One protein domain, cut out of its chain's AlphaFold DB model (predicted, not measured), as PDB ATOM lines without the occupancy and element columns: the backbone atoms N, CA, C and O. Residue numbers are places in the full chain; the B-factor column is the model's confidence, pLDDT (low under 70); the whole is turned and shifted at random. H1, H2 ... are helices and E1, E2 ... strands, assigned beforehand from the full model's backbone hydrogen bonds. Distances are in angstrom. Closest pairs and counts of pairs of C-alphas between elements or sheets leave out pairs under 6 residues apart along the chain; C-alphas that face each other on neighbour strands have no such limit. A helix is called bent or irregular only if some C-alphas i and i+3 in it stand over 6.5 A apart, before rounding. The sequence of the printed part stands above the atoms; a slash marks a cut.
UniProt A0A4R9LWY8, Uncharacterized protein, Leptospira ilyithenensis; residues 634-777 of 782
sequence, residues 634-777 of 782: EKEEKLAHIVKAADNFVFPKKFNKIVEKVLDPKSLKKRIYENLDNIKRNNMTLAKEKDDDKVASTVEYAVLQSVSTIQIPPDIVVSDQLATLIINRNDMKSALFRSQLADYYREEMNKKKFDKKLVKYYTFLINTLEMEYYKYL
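This is residues 634 to 777 of the 782 residues of an uncharacterized protein of Leptospira ilyithenensis (UniProt A0A4R9LWY8). Two helical lobes sit at the ends of an elongated body, with a small two-stranded hairpin, E1 and E2, between them. One lobe is H1, H3, H4 and H5, packed crosswise; the other is H7 and H8, side by side as a helical hairpin. The printed part has 144 residues with nine named helices and two named strands, in the order H1 H2 H3 H4 H5 E1 E2 H6 H7 H8 H9; the class is mostly helix, and the sheet E1 - E2 is antiparallel. The whole is compact, with a radius of gyration of the C-alphas of 16.7 A and spans of 54 by 29 by 28 A.

H1, residues 634 to 650, has a kink of 28 degrees near residue 644 and is irregular, C-alphas 645 and 648 being 7.1 A apart. H3, residues 665 to 674, touches H1 at residues 646 to 650 alone, about perpendicular at 83 degrees; the closest C-alphas, of Val 650 and Arg 671, are 5.8 A apart. H4, residues 676 to 681, touches H1 too, closest at the C-alphas of Ala 646 and Ile 679, 5.5 A. H5, residues 692 to 704, touches H3 at a steep tilt of 49 degrees, opposite ways, closest at the C-alphas of Ile 672 and Ala 696, 6.4 A. E1, residues 707 to 711, and E2, residues 724 to 728, form an antiparallel hairpin, with N 708 and O 727 2.8 A apart, within hydrogen-bond range. H6, residues 729 to 733, and H7, residues 735 to 751, only just touch, only at the corner, with 3 pairs of C-alphas within 8 A, the closest those of Asp 731 and Phe 737, 6.0 A. H2, residues 658 to 661, touches H7, closest at the C-alphas of Ile 658 and Leu 741, 6.2 A. H8, residues 756 to 770, touches H7 in a helical hairpin at a shallow tilt of 11 degrees, opposite ways, closest at the C-alphas of Ala 742 and Ile 766, 5.0 A. The closest C-alphas of E1 and H9, residues 773 to 776, are those of Ser 708 and Tyr 776, 5.6 A. Every O i to N i+4 pair is within hydrogen-bond range in H3 to H8, and 11 of 13 in H1; H2 and H9 are too short for one.

H1 begins at C-alpha 634 (-58.792, -16.247, 66.957) and spans 23.6 A, H5 18.0 A, H7 24.5 A and H8 21.0 A. H9 ends at C-alpha 776 (-51.037, 7.957, 69.022).

The farthest C-alphas, of Lys 688 and Phe 754, are 54.6 A apart. The printed part has no cut, and the link from E1 to E2 is long. Residues 634 to 637 and 684 have pLDDT under 70.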
ATOM      1  N   GLU A 634     -59.012 -15.495  65.721       54.22
ATOM      2  CA  GLU A 634     -58.792 -16.247  66.957       54.22
ATOM      3  C   GLU A 634     -57.540 -15.791  67.723       54.22
ATOM      4  O   GLU A 634     -57.533 -15.790  68.954       54.22
ATOM      5  N   LYS A 635     -56.452 -15.432  67.026       61.19
ATOM      6  CA  LYS A 635     -55.228 -14.914  67.667       61.19
ATOM      7  C   LYS A 635     -55.444 -13.510  68.236       61.19
ATOM      8  O   LYS A 635     -54.987 -13.242  69.347       61.19
ATOM      9  N   GLU A 636     -56.149 -12.639  67.518       63.62
ATOM     10  CA  GLU A 636     -56.518 -11.300  67.995       63.62
ATOM     11  C   GLU A 636     -57.495 -11.361  69.180       63.62
ATOM     12  O   GLU A 636     -57.311 -10.642  70.162       63.62
ATOM     13  N   GLU A 637     -58.468 -12.274  69.155       69.25
ATOM     14  CA  GLU A 637     -59.397 -12.524  70.262       69.25
ATOM     15  C   GLU A 637     -58.666 -13.064  71.497       69.25
ATOM     16  O   GLU A 637     -58.854 -12.546  72.603       69.25
ATOM     17  N   LYS A 638     -57.752 -14.031  71.326       71.62
ATOM     18  CA  LYS A 638     -56.898 -14.546  72.417       71.62
ATOM     19  C   LYS A 638     -56.059 -13.427  73.051       71.62
ATOM     20  O   LYS A 638     -56.004 -13.332  74.278       71.62
ATOM     21  N   LEU A 639     -55.469 -12.537  72.247       75.75
ATOM     22  CA  LEU A 639     -54.726 -11.369  72.743       75.75
ATOM     23  C   LEU A 639     -55.641 -10.357  73.450       75.75
ATOM     24  O   LEU A 639     -55.282  -9.860  74.516       75.75
ATOM     25  N   ALA A 640     -56.841 -10.097  72.928       76.44
ATOM     26  CA  ALA A 640     -57.814  -9.203  73.559       76.44
ATOM     27  C   ALA A 640     -58.286  -9.724  74.931       76.44
ATOM     28  O   ALA A 640     -58.434  -8.944  75.876       76.44
ATOM     29  N   HIS A 641     -58.461 -11.041  75.076       77.75
ATOM     30  CA  HIS A 641     -58.769 -11.676  76.361       77.75
ATOM     31  C   HIS A 641     -57.616 -11.558  77.371       77.75
ATOM     32  O   HIS A 641     -57.865 -11.351  78.560       77.75
ATOM     33  N   ILE A 642     -56.361 -11.642  76.915       80.81
ATOM     34  CA  ILE A 642     -55.174 -11.418  77.756       80.81
ATOM     35  C   ILE A 642     -55.096  -9.955  78.206       80.81
ATOM     36  O   ILE A 642     -54.939  -9.697  79.400       80.81
ATOM     37  N   VAL A 643     -55.301  -9.002  77.291       82.06
ATOM     38  CA  VAL A 643     -55.344  -7.566  77.614       82.06
ATOM     39  C   VAL A 643     -56.424  -7.278  78.651       82.06
ATOM     40  O   VAL A 643     -56.135  -6.660  79.668       82.06
ATOM     41  N   LYS A 644     -57.651  -7.776  78.457       81.06
ATOM     42  CA  LYS A 644     -58.767  -7.545  79.389       81.06
ATOM     43  C   LYS A 644     -58.496  -8.107  80.790       81.06
ATOM     44  O   LYS A 644     -58.925  -7.509  81.776       81.06
ATOM     45  N   ALA A 645     -57.793  -9.238  80.877       78.31
ATOM     46  CA  ALA A 645     -57.389  -9.834  82.147       78.31
ATOM     47  C   ALA A 645     -56.257  -9.048  82.834       78.31
ATOM     48  O   ALA A 645     -56.234  -8.989  84.061       78.31
ATOM     49  N   ALA A 646     -55.356  -8.424  82.068       81.88
ATOM     50  CA  ALA A 646     -54.210  -7.672  82.586       81.88
ATOM     51  C   ALA A 646     -54.505  -6.189  82.888       81.88
ATOM     52  O   ALA A 646     -53.897  -5.617  83.792       81.88
ATOM     53  N   ASP A 647     -55.455  -5.573  82.179       79.88
ATOM     54  CA  ASP A 647     -55.693  -4.120  82.166       79.88
ATOM     55  C   ASP A 647     -55.892  -3.526  83.570       79.88
ATOM     56  O   ASP A 647     -55.256  -2.540  83.934       79.88
ATOM     57  N   ASN A 648     -56.698  -4.190  84.407       75.62
ATOM     58  CA  ASN A 648     -57.016  -3.724  85.764       75.62
ATOM     59  C   ASN A 648     -55.841  -3.812  86.754       75.62
ATOM     60  O   ASN A 648     -55.903  -3.183  87.810       75.62
ATOM     61  N   PHE A 649     -54.821  -4.614  86.445       81.62
ATOM     62  CA  PHE A 649     -53.661  -4.841  87.313       81.62
ATOM     63  C   PHE A 649     -52.451  -4.018  86.876       81.62
ATOM     64  O   PHE A 649     -51.663  -3.578  87.709       81.62
ATOM     65  N   VAL A 650     -52.322  -3.773  85.572       83.56
ATOM     66  CA  VAL A 650     -51.237  -2.964  85.006       83.56
ATOM     67  C   VAL A 650     -51.552  -1.465  85.104       83.56
ATOM     68  O   VAL A 650     -50.674  -0.664  85.454       83.56
ATOM     69  N   PHE A 651     -52.813  -1.082  84.861       84.56
ATOM     70  CA  PHE A 651     -53.287   0.300  84.941       84.56
ATOM     71  C   PHE A 651     -54.320   0.462  86.071       84.56
ATOM     72  O   PHE A 651     -55.429  -0.071  85.989       84.56
ATOM     73  N   PRO A 652     -54.003   1.215  87.139       77.62
ATOM     74  CA  PRO A 652     -54.897   1.335  88.283       77.62
ATOM     75  C   PRO A 652     -56.153   2.149  87.934       77.62
ATOM     76  O   PRO A 652     -56.076   3.270  87.429       77.62
ATOM     77  N   LYS A 653     -57.340   1.617  88.259       75.00
ATOM     78  CA  LYS A 653     -58.621   2.340  88.107       75.00
ATOM     79  C   LYS A 653     -58.785   3.489  89.106       75.00
ATOM     80  O   LYS A 653     -59.408   4.494  88.777       75.00
ATOM     81  N   LYS A 654     -58.229   3.334  90.310       74.06
ATOM     82  CA  LYS A 654     -58.164   4.358  91.360       74.06
ATOM     83  C   LYS A 654     -56.699   4.720  91.571       74.06
ATOM     84  O   LYS A 654     -55.895   3.820  91.787       74.06
ATOM     85  N   PHE A 655     -56.369   6.001  91.491       80.88
ATOM     86  CA  PHE A 655     -55.005   6.512  91.609       80.88
ATOM     87  C   PHE A 655     -55.009   7.785  92.452       80.88
ATOM     88  O   PHE A 655     -55.996   8.525  92.443       80.88
ATOM     89  N   ASN A 656     -53.912   8.038  93.163       78.31
ATOM     90  CA  ASN A 656     -53.763   9.251  93.976       78.31
ATOM     91  C   ASN A 656     -53.091  10.376  93.183       78.31
ATOM     92  O   ASN A 656     -53.370  11.553  93.408       78.31
ATOM     93  N   LYS A 657     -52.213  10.020  92.237       83.62
ATOM     94  CA  LYS A 657     -51.552  10.960  91.325       83.62
ATOM     95  C   LYS A 657     -51.747  10.525  89.883       83.62
ATOM     96  O   LYS A 657     -51.563   9.356  89.561       83.62
ATOM     97  N   ILE A 658     -52.067  11.474  89.001       86.00
ATOM     98  CA  ILE A 658     -52.343  11.203  87.578       86.00
ATOM     99  C   ILE A 658     -51.181  10.478  86.874       86.00
ATOM    100  O   ILE A 658     -51.404   9.627  86.017       86.00
ATOM    101  N   VAL A 659     -49.943  10.729  87.312       87.50
ATOM    102  CA  VAL A 659     -48.730  10.064  86.808       87.50
ATOM    103  C   VAL A 659     -48.646   8.572  87.119       87.50
ATOM    104  O   VAL A 659     -47.913   7.868  86.442       87.50
ATOM    105  N   GLU A 660     -49.410   8.043  88.080       84.19
ATOM    106  CA  GLU A 660     -49.433   6.597  88.372       84.19
ATOM    107  C   GLU A 660     -50.020   5.779  87.209       84.19
ATOM    108  O   GLU A 660     -49.769   4.573  87.107       84.19
ATOM    109  N   LYS A 661     -50.773   6.433  86.318       86.56
ATOM    110  CA  LYS A 661     -51.299   5.857  85.074       86.56
ATOM    111  C   LYS A 661     -50.347   5.978  83.879       86.56
ATOM    112  O   LYS A 661     -50.642   5.421  82.825       86.56
ATOM    113  N   VAL A 662     -49.229   6.684  84.036       89.56
ATOM    114  CA  VAL A 662     -48.207   6.855  83.001       89.56
ATOM    115  C   VAL A 662     -47.039   5.932  83.323       89.56
ATOM    116  O   VAL A 662     -46.452   6.013  84.399       89.56
ATOM    117  N   LEU A 663     -46.716   5.034  82.397       89.19
ATOM    118  CA  LEU A 663     -45.672   4.028  82.569       89.19
ATOM    119  C   LEU A 663     -44.531   4.233  81.579       89.19
ATOM    120  O   LEU A 663     -44.718   4.797  80.508       89.19
ATOM    121  N   ASP A 664     -43.356   3.723  81.915       88.56
ATOM    122  CA  ASP A 664     -42.260   3.490  80.980       88.56
ATOM    123  C   ASP A 664     -42.069   1.970  80.784       88.56
ATOM    124  O   ASP A 664     -42.651   1.176  81.535       88.56
ATOM    125  N   PRO A 665     -41.271   1.518  79.800       84.44
ATOM    126  CA  PRO A 665     -41.085   0.087  79.542       84.44
ATOM    127  C   PRO A 665     -40.612  -0.707  80.772       84.44
ATOM    128  O   PRO A 665     -41.055  -1.831  81.003       84.44
ATOM    129  N   LYS A 666     -39.756  -0.108  81.613       85.62
ATOM    130  CA  LYS A 666     -39.247  -0.756  82.831       85.62
ATOM    131  C   LYS A 666     -40.333  -0.899  83.899       85.62
ATOM    132  O   LYS A 666     -40.473  -1.974  84.482       85.62
ATOM    133  N   SER A 667     -41.121   0.150  84.140       86.00
ATOM    134  CA  SER A 667     -42.215   0.120  85.120       86.00
ATOM    135  C   SER A 667     -43.384  -0.746  84.657       86.00
ATOM    136  O   SER A 667     -44.016  -1.393  85.492       86.00
ATOM    137  N   LEU A 668     -43.648  -0.809  83.347       86.88
ATOM    138  CA  LEU A 668     -44.632  -1.720  82.760       86.88
ATOM    139  C   LEU A 668     -44.266  -3.175  83.060       86.88
ATOM    140  O   LEU A 668     -45.073  -3.899  83.644       86.88
ATOM    141  N   LYS A 669     -43.032  -3.572  82.730       84.62
ATOM    142  CA  LYS A 669     -42.532  -4.919  83.010       84.62
ATOM    143  C   LYS A 669     -42.617  -5.223  84.505       84.62
ATOM    144  O   LYS A 669     -43.222  -6.216  84.891       84.62
ATOM    145  N   LYS A 670     -42.126  -4.320  85.359       87.75
ATOM    146  CA  LYS A 670     -42.201  -4.474  86.821       87.75
ATOM    147  C   LYS A 670     -43.634  -4.726  87.321       87.75
ATOM    148  O   LYS A 670     -43.845  -5.685  88.058       87.75
ATOM    149  N   ARG A 671     -44.625  -3.941  86.876       86.56
ATOM    150  CA  ARG A 671     -46.034  -4.125  87.284       86.56
ATOM    151  C   ARG A 671     -46.651  -5.433  86.799       86.56
ATOM    152  O   ARG A 671     -47.497  -5.987  87.500       86.56
ATOM    153  N   ILE A 672     -46.252  -5.913  85.620       87.06
ATOM    154  CA  ILE A 672     -46.695  -7.210  85.091       87.06
ATOM    155  C   ILE A 672     -46.177  -8.340  85.984       87.06
ATOM    156  O   ILE A 672     -46.967  -9.189  86.384       87.06
ATOM    157  N   TYR A 673     -44.892  -8.314  86.352       85.88
ATOM    158  CA  TYR A 673     -44.303  -9.314  87.250       85.88
ATOM    159  C   TYR A 673     -44.915  -9.267  88.659       85.88
ATOM    160  O   TYR A 673     -45.247 -10.308  89.214       85.88
ATOM    161  N   GLU A 674     -45.147  -8.075  89.216       87.00
ATOM    162  CA  GLU A 674     -45.765  -7.911  90.544       87.00
ATOM    163  C   GLU A 674     -47.215  -8.426  90.616       87.00
ATOM    164  O   GLU A 674     -47.697  -8.760  91.696       87.00
ATOM    165  N   ASN A 675     -47.920  -8.505  89.481       86.00
ATOM    166  CA  ASN A 675     -49.321  -8.935  89.415       86.00
ATOM    167  C   ASN A 675     -49.530 -10.233  88.626       86.00
ATOM    168  O   ASN A 675     -50.668 -10.575  88.292       86.00
ATOM    169  N   LEU A 676     -48.456 -10.962  88.332       84.88
ATOM    170  CA  LEU A 676     -48.468 -12.090  87.406       84.88
ATOM    171  C   LEU A 676     -49.424 -13.205  87.855       84.88
ATOM    172  O   LEU A 676     -50.220 -13.694  87.055       84.88
ATOM    173  N   ASP A 677     -49.451 -13.510  89.154       81.38
ATOM    174  CA  ASP A 677     -50.367 -14.490  89.752       81.38
ATOM    175  C   ASP A 677     -51.843 -14.097  89.599       81.38
ATOM    176  O   ASP A 677     -52.704 -14.932  89.309       81.38
ATOM    177  N   ASN A 678     -52.149 -12.807  89.757       82.62
ATOM    178  CA  ASN A 678     -53.509 -12.286  89.616       82.62
ATOM    179  C   ASN A 678     -53.954 -12.269  88.147       82.62
ATOM    180  O   ASN A 678     -55.117 -12.557  87.847       82.62
ATOM    181  N   ILE A 679     -53.030 -11.984  87.227       82.12
ATOM    182  CA  ILE A 679     -53.271 -12.013  85.780       82.12
ATOM    183  C   ILE A 679     -53.501 -13.458  85.309       82.12
ATOM    184  O   ILE A 679     -54.453 -13.714  84.569       82.12
ATOM    185  N   LYS A 680     -52.706 -14.421  85.806       80.75
ATOM    186  CA  LYS A 680     -52.886 -15.861  85.548       80.75
ATOM    187  C   LYS A 680     -54.248 -16.365  86.016       80.75
ATOM    188  O   LYS A 680     -54.940 -17.040  85.261       80.75
ATOM    189  N   ARG A 681     -54.676 -15.997  87.229       79.19
ATOM    190  CA  ARG A 681     -55.990 -16.398  87.773       79.19
ATOM    191  C   ARG A 681     -57.171 -15.851  86.967       79.19
ATOM    192  O   ARG A 681     -58.197 -16.514  86.883       79.19
ATOM    193  N   ASN A 682     -57.020 -14.676  86.352       77.88
ATOM    194  CA  ASN A 682     -58.067 -14.042  85.545       77.88
ATOM    195  C   ASN A 682     -58.057 -14.450  84.063       77.88
ATOM    196  O   ASN A 682     -58.926 -14.012  83.307       77.88
ATOM    197  N   ASN A 683     -57.113 -15.292  83.631       78.31
ATOM    198  CA  ASN A 683     -57.059 -15.798  82.265       78.31
ATOM    199  C   ASN A 683     -56.789 -17.313  82.237       78.31
ATOM    200  O   ASN A 683     -55.662 -17.772  82.418       78.31
ATOM    201  N   MET A 684     -57.824 -18.097  81.916       68.44
ATOM    202  CA  MET A 684     -57.761 -19.567  81.889       68.44
ATOM    203  C   MET A 684     -56.727 -20.146  80.908       68.44
ATOM    204  O   MET A 684     -56.320 -21.297  81.067       68.44
ATOM    205  N   THR A 685     -56.299 -19.379  79.897       70.69
ATOM    206  CA  THR A 685     -55.258 -19.813  78.949       70.69
ATOM    207  C   THR A 685     -53.850 -19.617  79.510       70.69
ATOM    208  O   THR A 685     -53.002 -20.483  79.315       70.69
ATOM    209  N   LEU A 686     -53.623 -18.553  80.290       72.12
ATOM    210  CA  LEU A 686     -52.345 -18.280  80.959       72.12
ATOM    211  C   LEU A 686     -52.162 -19.097  82.246       72.12
ATOM    212  O   LEU A 686     -51.032 -19.382  82.631       72.12
ATOM    213  N   ALA A 687     -53.256 -19.530  82.881       70.12
ATOM    214  CA  ALA A 687     -53.231 -20.388  84.071       70.12
ATOM    215  C   ALA A 687     -52.604 -21.778  83.830       70.12
ATOM    216  O   ALA A 687     -52.187 -22.437  84.780       70.12
ATOM    217  N   LYS A 688     -52.551 -22.238  82.570       73.06
ATOM    218  CA  LYS A 688     -51.980 -23.541  82.182       73.06
ATOM    219  C   LYS A 688     -50.464 -23.495  81.949       73.06
ATOM    220  O   LYS A 688     -49.835 -24.549  81.896       73.06
ATOM    221  N   GLU A 689     -49.888 -22.303  81.797       75.94
ATOM    222  CA  GLU A 689     -48.468 -22.104  81.501       75.94
ATOM    223  C   GLU A 689     -47.662 -21.983  82.806       75.94
ATOM    224  O   GLU A 689     -47.921 -21.113  83.647       75.94
ATOM    225  N   LYS A 690     -46.697 -22.893  82.990       73.06
ATOM    226  CA  LYS A 690     -45.889 -22.996  84.219       73.06
ATOM    227  C   LYS A 690     -44.693 -22.044  84.233       73.06
ATOM    228  O   LYS A 690     -44.156 -21.786  85.301       73.06
ATOM    229  N   ASP A 691     -44.294 -21.540  83.070       81.75
ATOM    230  CA  ASP A 691     -43.177 -20.611  82.917       81.75
ATOM    231  C   ASP A 691     -43.649 -19.158  83.104       81.75
ATOM    232  O   ASP A 691     -44.373 -18.606  82.268       81.75
ATOM    233  N   ASP A 692     -43.260 -18.546  84.223       78.62
ATOM    234  CA  ASP A 692     -43.613 -17.164  84.564       78.62
ATOM    235  C   ASP A 692     -43.019 -16.143  83.586       78.62
ATOM    236  O   ASP A 692     -43.698 -15.171  83.252       78.62
ATOM    237  N   ASP A 693     -41.819 -16.376  83.050       77.88
ATOM    238  CA  ASP A 693     -41.163 -15.450  82.119       77.88
ATOM    239  C   ASP A 693     -41.834 -15.467  80.745       77.88
ATOM    240  O   ASP A 693     -42.025 -14.422  80.104       77.88
ATOM    241  N   LYS A 694     -42.273 -16.650  80.310       77.69
ATOM    242  CA  LYS A 694     -43.063 -16.802  79.085       77.69
ATOM    243  C   LYS A 694     -44.441 -16.155  79.221       77.69
ATOM    244  O   LYS A 694     -44.906 -15.507  78.276       77.69
ATOM    245  N   VAL A 695     -45.080 -16.261  80.390       79.19
ATOM    246  CA  VAL A 695     -46.348 -15.562  80.664       79.19
ATOM    247  C   VAL A 695     -46.148 -14.050  80.727       79.19
ATOM    248  O   VAL A 695     -46.896 -13.333  80.062       79.19
ATOM    249  N   ALA A 696     -45.129 -13.560  81.436       80.12
ATOM    250  CA  ALA A 696     -44.816 -12.134  81.519       80.12
ATOM    251  C   ALA A 696     -44.584 -11.527  80.129       80.12
ATOM    252  O   ALA A 696     -45.191 -10.512  79.796       80.12
ATOM    253  N   SER A 697     -43.789 -12.196  79.288       79.25
ATOM    254  CA  SER A 697     -43.485 -11.746  77.922       79.25
ATOM    255  C   SER A 697     -44.723 -11.741  77.019       79.25
ATOM    256  O   SER A 697     -44.910 -10.834  76.209       79.25
ATOM    257  N   THR A 698     -45.608 -12.732  77.177       80.06
ATOM    258  CA  THR A 698     -46.870 -12.813  76.421       80.06
ATOM    259  C   THR A 698     -47.843 -11.707  76.840       80.06
ATOM    260  O   THR A 698     -48.491 -11.095  75.989       80.06
ATOM    261  N   VAL A 699     -47.927 -11.415  78.142       83.31
ATOM    262  CA  VAL A 699     -48.740 -10.314  78.682       83.31
ATOM    263  C   VAL A 699     -48.170  -8.961  78.260       83.31
ATOM    264  O   VAL A 699     -48.931  -8.102  77.826       83.31
ATOM    265  N   GLU A 700     -46.851  -8.774  78.325       84.00
ATOM    266  CA  GLU A 700     -46.168  -7.551  77.885       84.00
ATOM    267  C   GLU A 700     -46.439  -7.276  76.402       84.00
ATOM    268  O   GLU A 700     -46.884  -6.182  76.048       84.00
ATOM    269  N   TYR A 701     -46.280  -8.292  75.547       80.62
ATOM    270  CA  TYR A 701     -46.604  -8.193  74.125       80.62
ATOM    271  C   TYR A 701     -48.073  -7.818  73.893       80.62
ATOM    272  O   TYR A 701     -48.360  -6.909  73.117       80.62
ATOM    273  N   ALA A 702     -49.009  -8.471  74.586       80.50
ATOM    274  CA  ALA A 702     -50.437  -8.198  74.439       80.50
ATOM    275  C   ALA A 702     -50.811  -6.779  74.909       80.50
ATOM    276  O   ALA A 702     -51.535  -6.064  74.214       80.50
ATOM    277  N   VAL A 703     -50.288  -6.336  76.057       84.12
ATOM    278  CA  VAL A 703     -50.558  -5.000  76.605       84.12
ATOM    279  C   VAL A 703     -49.998  -3.916  75.684       84.12
ATOM    280  O   VAL A 703     -50.724  -2.967  75.383       84.12
ATOM    281  N   LEU A 704     -48.782  -4.077  75.151       83.88
ATOM    282  CA  LEU A 704     -48.173  -3.113  74.223       83.88
ATOM    283  C   LEU A 704     -48.987  -2.890  72.934       83.88
ATOM    284  O   LEU A 704     -48.966  -1.789  72.388       83.88
ATOM    285  N   GLN A 705     -49.767  -3.879  72.483       80.50
ATOM    286  CA  GLN A 705     -50.682  -3.734  71.335       80.50
ATOM    287  C   GLN A 705     -51.941  -2.903  71.657       80.50
ATOM    288  O   GLN A 705     -52.651  -2.452  70.757       80.50
ATOM    289  N   SER A 706     -52.248  -2.701  72.942       78.62
ATOM    290  CA  SER A 706     -53.491  -2.071  73.416       78.62
ATOM    291  C   SER A 706     -53.311  -0.673  74.020       78.62
ATOM    292  O   SER A 706     -54.302  -0.002  74.314       78.62
ATOM    293  N   VAL A 707     -52.068  -0.213  74.168       87.38
ATOM    294  CA  VAL A 707     -51.684   1.060  74.798       87.38
ATOM    295  C   VAL A 707     -51.258   2.100  73.763       87.38
ATOM    296  O   VAL A 707     -50.930   1.786  72.621       87.38
ATOM    297  N   SER A 708     -51.269   3.366  74.158       88.25
ATOM    298  CA  SER A 708     -50.685   4.460  73.385       88.25
ATOM    299  C   SER A 708     -49.255   4.686  73.861       88.25
ATOM    300  O   SER A 708     -49.032   4.941  75.045       88.25
ATOM    301  N   THR A 709     -48.299   4.589  72.938       88.06
ATOM    302  CA  THR A 709     -46.872   4.769  73.226       88.06
ATOM    303  C   THR A 709     -46.393   6.072  72.603       88.06
ATOM    304  O   THR A 709     -46.403   6.209  71.383       88.06
ATOM    305  N   ILE A 710     -45.978   7.022  73.436       89.00
ATOM    306  CA  ILE A 710     -45.404   8.301  73.015       89.00
ATOM    307  C   ILE A 710     -43.891   8.199  73.184       89.00
ATOM    308  O   ILE A 710     -43.396   8.064  74.304       89.00
ATOM    309  N   GLN A 711     -43.160   8.263  72.076       86.56
ATOM    310  CA  GLN A 711     -41.703   8.358  72.086       86.56
ATOM    311  C   GLN A 711     -41.297   9.827  72.034       86.56
ATOM    312  O   GLN A 711     -41.766  10.571  71.173       86.56
ATOM    313  N   ILE A 712     -40.443  10.243  72.965       86.81
ATOM    314  CA  ILE A 712     -39.950  11.618  73.004       86.81
ATOM    315  C   ILE A 712     -38.703  11.711  72.116       86.81
ATOM    316  O   ILE A 712     -37.810  10.869  72.252       86.81
ATOM    317  N   PRO A 713     -38.614  12.711  71.220       85.69
ATOM    318  CA  PRO A 713     -37.454  12.907  70.362       85.69
ATOM    319  C   PRO A 713     -36.136  12.992  71.156       85.69
ATOM    320  O   PRO A 713     -36.089  13.668  72.190       85.69
ATOM    321  N   PRO A 714     -35.058  12.327  70.701       77.62
ATOM    322  CA  PRO A 714     -33.810  12.194  71.461       77.62
ATOM    323  C   PRO A 714     -33.088  13.529  71.711       77.62
ATOM    324  O   PRO A 714     -32.302  13.634  72.647       77.62
ATOM    325  N   ASP A 715     -33.371  14.556  70.912       78.88
ATOM    326  CA  ASP A 715     -32.896  15.935  71.065       78.88
ATOM    327  C   ASP A 715     -33.628  16.720  72.173       78.88
ATOM    328  O   ASP A 715     -33.132  17.749  72.642       78.88
ATOM    329  N   ILE A 716     -34.789  16.224  72.615       83.44
ATOM    330  CA  ILE A 716     -35.639  16.818  73.659       83.44
ATOM    331  C   ILE A 716     -35.536  16.038  74.984       83.44
ATOM    332  O   ILE A 716     -35.768  16.609  76.053       83.44
ATOM    333  N   VAL A 717     -35.179  14.748  74.944       82.12
ATOM    334  CA  VAL A 717     -35.040  13.895  76.138       82.12
ATOM    335  C   VAL A 717     -33.945  14.420  77.076       82.12
ATOM    336  O   VAL A 717     -32.821  14.711  76.672       82.12
ATOM    337  N   VAL A 718     -34.275  14.507  78.365       83.69
ATOM    338  CA  VAL A 718     -33.351  14.887  79.444       83.69
ATOM    339  C   VAL A 718     -32.947  13.629  80.218       83.69
ATOM    340  O   VAL A 718     -33.781  12.750  80.414       83.69
ATOM    341  N   SER A 719     -31.689  13.542  80.671       70.56
ATOM    342  CA  SER A 719     -31.082  12.332  81.267       70.56
ATOM    343  C   SER A 719     -31.837  11.736  82.463       70.56
ATOM    344  O   SER A 719     -31.737  10.537  82.692       70.56
ATOM    345  N   ASP A 720     -32.640  12.545  83.161       75.75
ATOM    346  CA  ASP A 720     -33.411  12.142  84.347       75.75
ATOM    347  C   ASP A 720     -34.933  12.120  84.104       75.75
ATOM    348  O   ASP A 720     -35.724  12.166  85.047       75.75
ATOM    349  N   GLN A 721     -35.374  12.121  82.843       83.69
ATOM    350  CA  GLN A 721     -36.789  12.088  82.465       83.69
ATOM    351  C   GLN A 721     -37.112  10.883  81.573       83.69
ATOM    352  O   GLN A 721     -36.234  10.267  80.971       83.69
ATOM    353  N   LEU A 722     -38.395  10.520  81.505       82.81
ATOM    354  CA  LEU A 722     -38.848   9.364  80.734       82.81
ATOM    355  C   LEU A 722     -38.640   9.606  79.235       82.81
ATOM    356  O   LEU A 722     -39.155  10.570  78.692       82.81
ATOM    357  N   ALA A 723     -37.951   8.700  78.543       83.75
ATOM    358  CA  ALA A 723     -37.806   8.763  77.083       83.75
ATOM    359  C   ALA A 723     -39.042   8.226  76.332       83.75
ATOM    360  O   ALA A 723     -39.207   8.434  75.129       83.75
ATOM    361  N   THR A 724     -39.909   7.481  77.020       87.81
ATOM    362  CA  THR A 724     -41.111   6.870  76.443       87.81
ATOM    363  C   THR A 724     -42.223   6.840  77.479       87.81
ATOM    364  O   THR A 724     -42.001   6.393  78.605       87.81
ATOM    365  N   LEU A 725     -43.413   7.299  77.088       89.88
ATOM    366  CA  LEU A 725     -44.625   7.243  77.901       89.88
ATOM    367  C   LEU A 725     -45.573   6.197  77.320       89.88
ATOM    368  O   LEU A 725     -45.920   6.238  76.142       89.88
ATOM    369  N   ILE A 726     -46.026   5.290  78.172       90.06
ATOM    370  CA  ILE A 726     -47.003   4.250  77.885       90.06
ATOM    371  C   ILE A 726     -48.252   4.569  78.696       90.06
ATOM    372  O   ILE A 726     -48.212   4.628  79.928       90.06
ATOM    373  N   ILE A 727     -49.364   4.786  78.001       90.75
ATOM    374  CA  ILE A 727     -50.636   5.165  78.615       90.75
ATOM    375  C   ILE A 727     -51.732   4.252  78.075       90.75
ATOM    376  O   ILE A 727     -51.764   3.929  76.884       90.75
ATOM    377  N   ASN A 728     -52.661   3.840  78.940       88.62
ATOM    378  CA  ASN A 728     -53.838   3.094  78.514       88.62
ATOM    379  C   ASN A 728     -54.601   3.873  77.427       88.62
ATOM    380  O   ASN A 728     -54.902   5.061  77.570       88.62
ATOM    381  N   ARG A 729     -54.953   3.194  76.335       84.88
ATOM    382  CA  ARG A 729     -55.652   3.800  75.197       84.88
ATOM    383  C   ARG A 729     -57.009   4.396  75.574       84.88
ATOM    384  O   ARG A 729     -57.422   5.384  74.966       84.88
ATOM    385  N   ASN A 730     -57.720   3.816  76.540       85.38
ATOM    386  CA  ASN A 730     -59.000   4.358  77.001       85.38
ATOM    387  C   ASN A 730     -58.811   5.676  77.765       85.38
ATOM    388  O   ASN A 730     -59.575   6.618  77.551       85.38
ATOM    389  N   ASP A 731     -57.750   5.772  78.566       86.56
ATOM    390  CA  ASP A 731     -57.382   7.007  79.259       86.56
ATOM    391  C   ASP A 731     -56.917   8.079  78.258       86.56
ATOM    392  O   ASP A 731     -57.381   9.214  78.319       86.56
ATOM    393  N   MET A 732     -56.127   7.715  77.241       87.75
ATOM    394  CA  MET A 732     -55.719   8.653  76.179       87.75
ATOM    395  C   MET A 732     -56.870   9.161  75.308       87.75
ATOM    396  O   MET A 732     -56.812  10.274  74.788       87.75
ATOM    397  N   LYS A 733     -57.948   8.387  75.141       87.19
ATOM    398  CA  LYS A 733     -59.160   8.873  74.459       87.19
ATOM    399  C   LYS A 733     -59.921   9.903  75.297       87.19
ATOM    400  O   LYS A 733     -60.580  10.774  74.729       87.19
ATOM    401  N   SER A 734     -59.834   9.823  76.624       89.12
ATOM    402  CA  SER A 734     -60.548  10.717  77.533       89.12
ATOM    403  C   SER A 734     -59.954  12.127  77.504       89.12
ATOM    404  O   SER A 734     -58.795  12.341  77.854       89.12
ATOM    405  N   ALA A 735     -60.759  13.115  77.101       84.38
ATOM    406  CA  ALA A 735     -60.350  14.522  77.126       84.38
ATOM    407  C   ALA A 735     -60.046  15.008  78.554       84.38
ATOM    408  O   ALA A 735     -59.094  15.755  78.755       84.38
ATOM    409  N   LEU A 736     -60.804  14.522  79.544       86.19
ATOM    410  CA  LEU A 736     -60.603  14.854  80.953       86.19
ATOM    411  C   LEU A 736     -59.232  14.380  81.455       86.19
ATOM    412  O   LEU A 736     -58.509  15.155  82.071       86.19
ATOM    413  N   PHE A 737     -58.855  13.135  81.145       90.69
ATOM    414  CA  PHE A 737     -57.552  12.588  81.534       90.69
ATOM    415  C   PHE A 737     -56.401  13.367  80.886       90.69
ATOM    416  O   PHE A 737     -55.443  13.729  81.565       90.69
ATOM    417  N   ARG A 738     -56.514  13.676  79.585       92.38
ATOM    418  CA  ARG A 738     -55.494  14.446  78.855       92.38
ATOM    419  C   ARG A 738     -55.310  15.851  79.424       92.38
ATOM    420  O   ARG A 738     -54.168  16.257  79.608       92.38
ATOM    421  N   SER A 739     -56.401  16.546  79.758       86.44
ATOM    422  CA  SER A 739     -56.337  17.862  80.409       86.44
ATOM    423  C   SER A 739     -55.654  17.772  81.773       86.44
ATOM    424  O   SER A 739     -54.696  18.490  82.018       86.44
ATOM    425  N   GLN A 740     -56.067  16.828  82.627       90.81
ATOM    426  CA  GLN A 740     -55.484  16.653  83.964       90.81
ATOM    427  C   GLN A 740     -53.986  16.322  83.922       90.81
ATOM    428  O   GLN A 740     -53.215  16.802  84.754       90.81
ATOM    429  N   LEU A 741     -53.561  15.501  82.959       92.56
ATOM    430  CA  LEU A 741     -52.152  15.160  82.786       92.56
ATOM    431  C   LEU A 741     -51.343  16.335  82.206       92.56
ATOM    432  O   LEU A 741     -50.219  16.572  82.646       92.56
ATOM    433  N   ALA A 742     -51.912  17.097  81.265       90.69
ATOM    434  CA  ALA A 742     -51.291  18.311  80.738       90.69
ATOM    435  C   ALA A 742     -51.138  19.388  81.823       90.69
ATOM    436  O   ALA A 742     -50.075  19.998  81.931       90.69
ATOM    437  N   ASP A 743     -52.146  19.566  82.678       90.88
ATOM    438  CA  ASP A 743     -52.106  20.502  83.806       90.88
ATOM    439  C   ASP A 743     -51.045  20.104  84.836       90.88
ATOM    440  O   ASP A 743     -50.258  20.948  85.268       90.88
ATOM    441  N   TYR A 744     -50.913  18.807  85.133       94.12
ATOM    442  CA  TYR A 744     -49.807  18.305  85.952       94.12
ATOM    443  C   TYR A 744     -48.433  18.656  85.349       94.12
ATOM    444  O   TYR A 744     -47.537  19.125  86.056       94.12
ATOM    445  N   TYR A 745     -48.253  18.486  84.033       93.00
ATOM    446  CA  TYR A 745     -46.998  18.861  83.375       93.00
ATOM    447  C   TYR A 745     -46.777  20.377  83.306       93.00
ATOM    448  O   TYR A 745     -45.628  20.811  83.391       93.00
ATOM    449  N   ARG A 746     -47.834  21.196  83.229       91.00
ATOM    450  CA  ARG A 746     -47.732  22.662  83.358       91.00
ATOM    451  C   ARG A 746     -47.237  23.070  84.738       91.00
ATOM    452  O   ARG A 746     -46.383  23.949  84.842       91.00
ATOM    453  N   GLU A 747     -47.736  22.433  85.792       90.62
ATOM    454  CA  GLU A 747     -47.270  22.685  87.156       90.62
ATOM    455  C   GLU A 747     -45.791  22.312  87.329       90.62
ATOM    456  O   GLU A 747     -45.018  23.101  87.878       90.62
ATOM    457  N   GLU A 748     -45.365  21.155  86.814       88.75
ATOM    458  CA  GLU A 748     -43.956  20.737  86.846       88.75
ATOM    459  C   GLU A 748     -43.050  21.650  86.006       88.75
ATOM    460  O   GLU A 748     -41.949  22.003  86.439       88.75
ATOM    461  N   MET A 749     -43.532  22.107  84.848       89.12
ATOM    462  CA  MET A 749     -42.841  23.092  84.016       89.12
ATOM    463  C   MET A 749     -42.670  24.426  84.754       89.12
ATOM    464  O   MET A 749     -41.577  24.994  84.756       89.12
ATOM    465  N   ASN A 750     -43.715  24.909  85.431       84.19
ATOM    466  CA  ASN A 750     -43.684  26.168  86.178       84.19
ATOM    467  C   ASN A 750     -42.706  26.124  87.361       84.19
ATOM    468  O   ASN A 750     -42.019  27.117  87.623       84.19
ATOM    469  N   LYS A 751     -42.578  24.972  88.038       88.12
ATOM    470  CA  LYS A 751     -41.573  24.761  89.099       88.12
ATOM    471  C   LYS A 751     -40.140  24.817  88.565       88.12
ATOM    472  O   LYS A 751     -39.242  25.246  89.283       88.12
ATOM    473  N   LYS A 752     -39.923  24.418  87.307       85.31
ATOM    474  CA  LYS A 752     -38.596  24.291  86.676       85.31
ATOM    475  C   LYS A 752     -38.371  25.298  85.541       85.31
ATOM    476  O   LYS A 752     -37.525  25.086  84.677       85.31
ATOM    477  N   LYS A 753     -39.083  26.434  85.575       80.06
ATOM    478  CA  LYS A 753     -39.132  27.469  84.520       80.06
ATOM    479  C   LYS A 753     -37.785  28.072  84.098       80.06
ATOM    480  O   LYS A 753     -37.708  28.718  83.058       80.06
ATOM    481  N   PHE A 754     -36.736  27.891  84.900       79.69
ATOM    482  CA  PHE A 754     -35.393  28.401  84.617       79.69
ATOM    483  C   PHE A 754     -34.520  27.419  83.816       79.69
ATOM    484  O   PHE A 754     -33.514  27.840  83.244       79.69
ATOM    485  N   ASP A 755     -34.905  26.141  83.711       85.44
ATOM    486  CA  ASP A 755     -34.201  25.156  82.888       85.44
ATOM    487  C   ASP A 755     -34.835  25.063  81.492       85.44
ATOM    488  O   ASP A 755     -35.897  24.472  81.286       85.44
ATOM    489  N   LYS A 756     -34.137  25.626  80.499       84.12
ATOM    490  CA  LYS A 756     -34.581  25.644  79.098       84.12
ATOM    491  C   LYS A 756     -34.794  24.243  78.512       84.12
ATOM    492  O   LYS A 756     -35.648  24.101  77.638       84.12
ATOM    493  N   LYS A 757     -34.038  23.224  78.944       85.38
ATOM    494  CA  LYS A 757     -34.193  21.848  78.438       85.38
ATOM    495  C   LYS A 757     -35.461  21.209  78.996       85.38
ATOM    496  O   LYS A 757     -36.238  20.638  78.236       85.38
ATOM    497  N   LEU A 758     -35.727  21.392  80.289       85.56
ATOM    498  CA  LEU A 758     -36.945  20.879  80.924       85.56
ATOM    499  C   LEU A 758     -38.205  21.608  80.454       85.56
ATOM    500  O   LEU A 758     -39.233  20.968  80.247       85.56
ATOM    501  N   VAL A 759     -38.132  22.920  80.210       86.62
ATOM    502  CA  VAL A 759     -39.257  23.668  79.626       86.62
ATOM    503  C   VAL A 759     -39.601  23.127  78.238       86.62
ATOM    504  O   VAL A 759     -40.775  22.879  77.965       86.62
ATOM    505  N   LYS A 760     -38.603  22.865  77.382       88.50
ATOM    506  CA  LYS A 760     -38.825  22.232  76.070       88.50
ATOM    507  C   LYS A 760     -39.436  20.834  76.198       88.50
ATOM    508  O   LYS A 760     -40.395  20.532  75.492       88.50
ATOM    509  N   TYR A 761     -38.929  20.025  77.126       90.38
ATOM    510  CA  TYR A 761     -39.436  18.682  77.407       90.38
ATOM    511  C   TYR A 761     -40.917  18.683  77.826       90.38
ATOM    512  O   TYR A 761     -41.735  17.994  77.216       90.38
ATOM    513  N   TYR A 762     -41.303  19.499  78.813       91.75
ATOM    514  CA  TYR A 762     -42.700  19.563  79.255       91.75
ATOM    515  C   TYR A 762     -43.614  20.228  78.218       91.75
ATOM    516  O   TYR A 762     -44.753  19.796  78.062       91.75
ATOM    517  N   THR A 763     -43.118  21.211  77.458       89.50
ATOM    518  CA  THR A 763     -43.877  21.821  76.350       89.50
ATOM    519  C   THR A 763     -44.210  20.789  75.274       89.50
ATOM    520  O   THR A 763     -45.345  20.752  74.801       89.50
ATOM    521  N   PHE A 764     -43.256  19.918  74.920       92.00
ATOM    522  CA  PHE A 764     -43.506  18.804  74.005       92.00
ATOM    523  C   PHE A 764     -44.626  17.903  74.535       92.00
ATOM    524  O   PHE A 764     -45.607  17.683  73.832       92.00
ATOM    525  N   LEU A 765     -44.541  17.467  75.797       90.19
ATOM    526  CA  LEU A 765     -45.559  16.602  76.405       90.19
ATOM    527  C   LEU A 765     -46.953  17.245  76.445       90.19
ATOM    528  O   LEU A 765     -47.934  16.584  76.107       90.19
ATOM    529  N   ILE A 766     -47.049  18.525  76.812       91.19
ATOM    530  CA  ILE A 766     -48.320  19.267  76.845       91.19
ATOM    531  C   ILE A 766     -48.919  19.349  75.435       91.19
ATOM    532  O   ILE A 766     -50.067  18.951  75.232       91.19
ATOM    533  N   ASN A 767     -48.129  19.769  74.443       89.19
ATOM    534  CA  ASN A 767     -48.583  19.861  73.053       89.19
ATOM    535  C   ASN A 767     -48.991  18.492  72.497       89.19
ATOM    536  O   ASN A 767     -50.002  18.376  71.801       89.19
ATOM    537  N   THR A 768     -48.250  17.435  72.834       89.00
ATOM    538  CA  THR A 768     -48.600  16.075  72.431       89.00
ATOM    539  C   THR A 768     -49.932  15.626  73.032       89.00
ATOM    540  O   THR A 768     -50.727  15.010  72.328       89.00
ATOM    541  N   LEU A 769     -50.228  15.949  74.293       88.00
ATOM    542  CA  LEU A 769     -51.484  15.553  74.945       88.00
ATOM    543  C   LEU A 769     -52.698  16.369  74.476       88.00
ATOM    544  O   LEU A 769     -53.803  15.827  74.356       88.00
ATOM    545  N   GLU A 770     -52.514  17.655  74.194       85.44
ATOM    546  CA  GLU A 770     -53.619  18.551  73.839       85.44
ATOM    547  C   GLU A 770     -53.893  18.584  72.340       85.44
ATOM    548  O   GLU A 770     -55.048  18.478  71.922       85.44
ATOM    549  N   MET A 771     -52.830  18.664  71.540       81.94
ATOM    550  CA  MET A 771     -52.922  18.945  70.111       81.94
ATOM    551  C   MET A 771     -52.593  17.728  69.254       81.94
ATOM    552  O   MET A 771     -53.253  17.536  68.242       81.94
ATOM    553  N   GLU A 772     -51.636  16.876  69.639       85.94
ATOM    554  CA  GLU A 772     -51.150  15.789  68.763       85.94
ATOM    555  C   GLU A 772     -51.554  14.368  69.182       85.94
ATOM    556  O   GLU A 772     -51.147  13.387  68.557       85.94
ATOM    557  N   TYR A 773     -52.380  14.228  70.217       83.38
ATOM    558  CA  TYR A 773     -52.730  12.938  70.822       83.38
ATOM    559  C   TYR A 773     -53.362  11.955  69.824       83.38
ATOM    560  O   TYR A 773     -53.223  10.740  69.967       83.38
ATOM    561  N   TYR A 774     -54.039  12.468  68.790       81.81
ATOM    562  CA  TYR A 774     -54.661  11.664  67.740       81.81
ATOM    563  C   TYR A 774     -53.641  10.854  66.928       81.81
ATOM    564  O   TYR A 774     -54.009   9.806  66.407       81.81
ATOM    565  N   LYS A 775     -52.370  11.288  66.853       84.50
ATOM    566  CA  LYS A 775     -51.285  10.547  66.180       84.50
ATOM    567  C   LYS A 775     -50.994   9.206  66.868       84.50
ATOM    568  O   LYS A 775     -50.523   8.274  66.226       84.50
ATOM    569  N   TYR A 776     -51.315   9.108  68.159       81.00
ATOM    570  CA  TYR A 776     -51.037   7.957  69.022       81.00
ATOM    571  C   TYR A 776     -52.278   7.092  69.290       81.00
ATOM    572  O   TYR A 776     -52.212   6.088  70.003       81.00
ATOM    573  N   LEU A 777     -53.421   7.463  68.703       76.44
ATOM    574  CA  LEU A 777     -54.625   6.645  68.648       76.44
ATOM    575  C   LEU A 777     -54.700   6.018  67.246       76.44
ATOM    576  O   LEU A 777     -54.585   6.735  66.256       76.44
TER     577      LEU A 777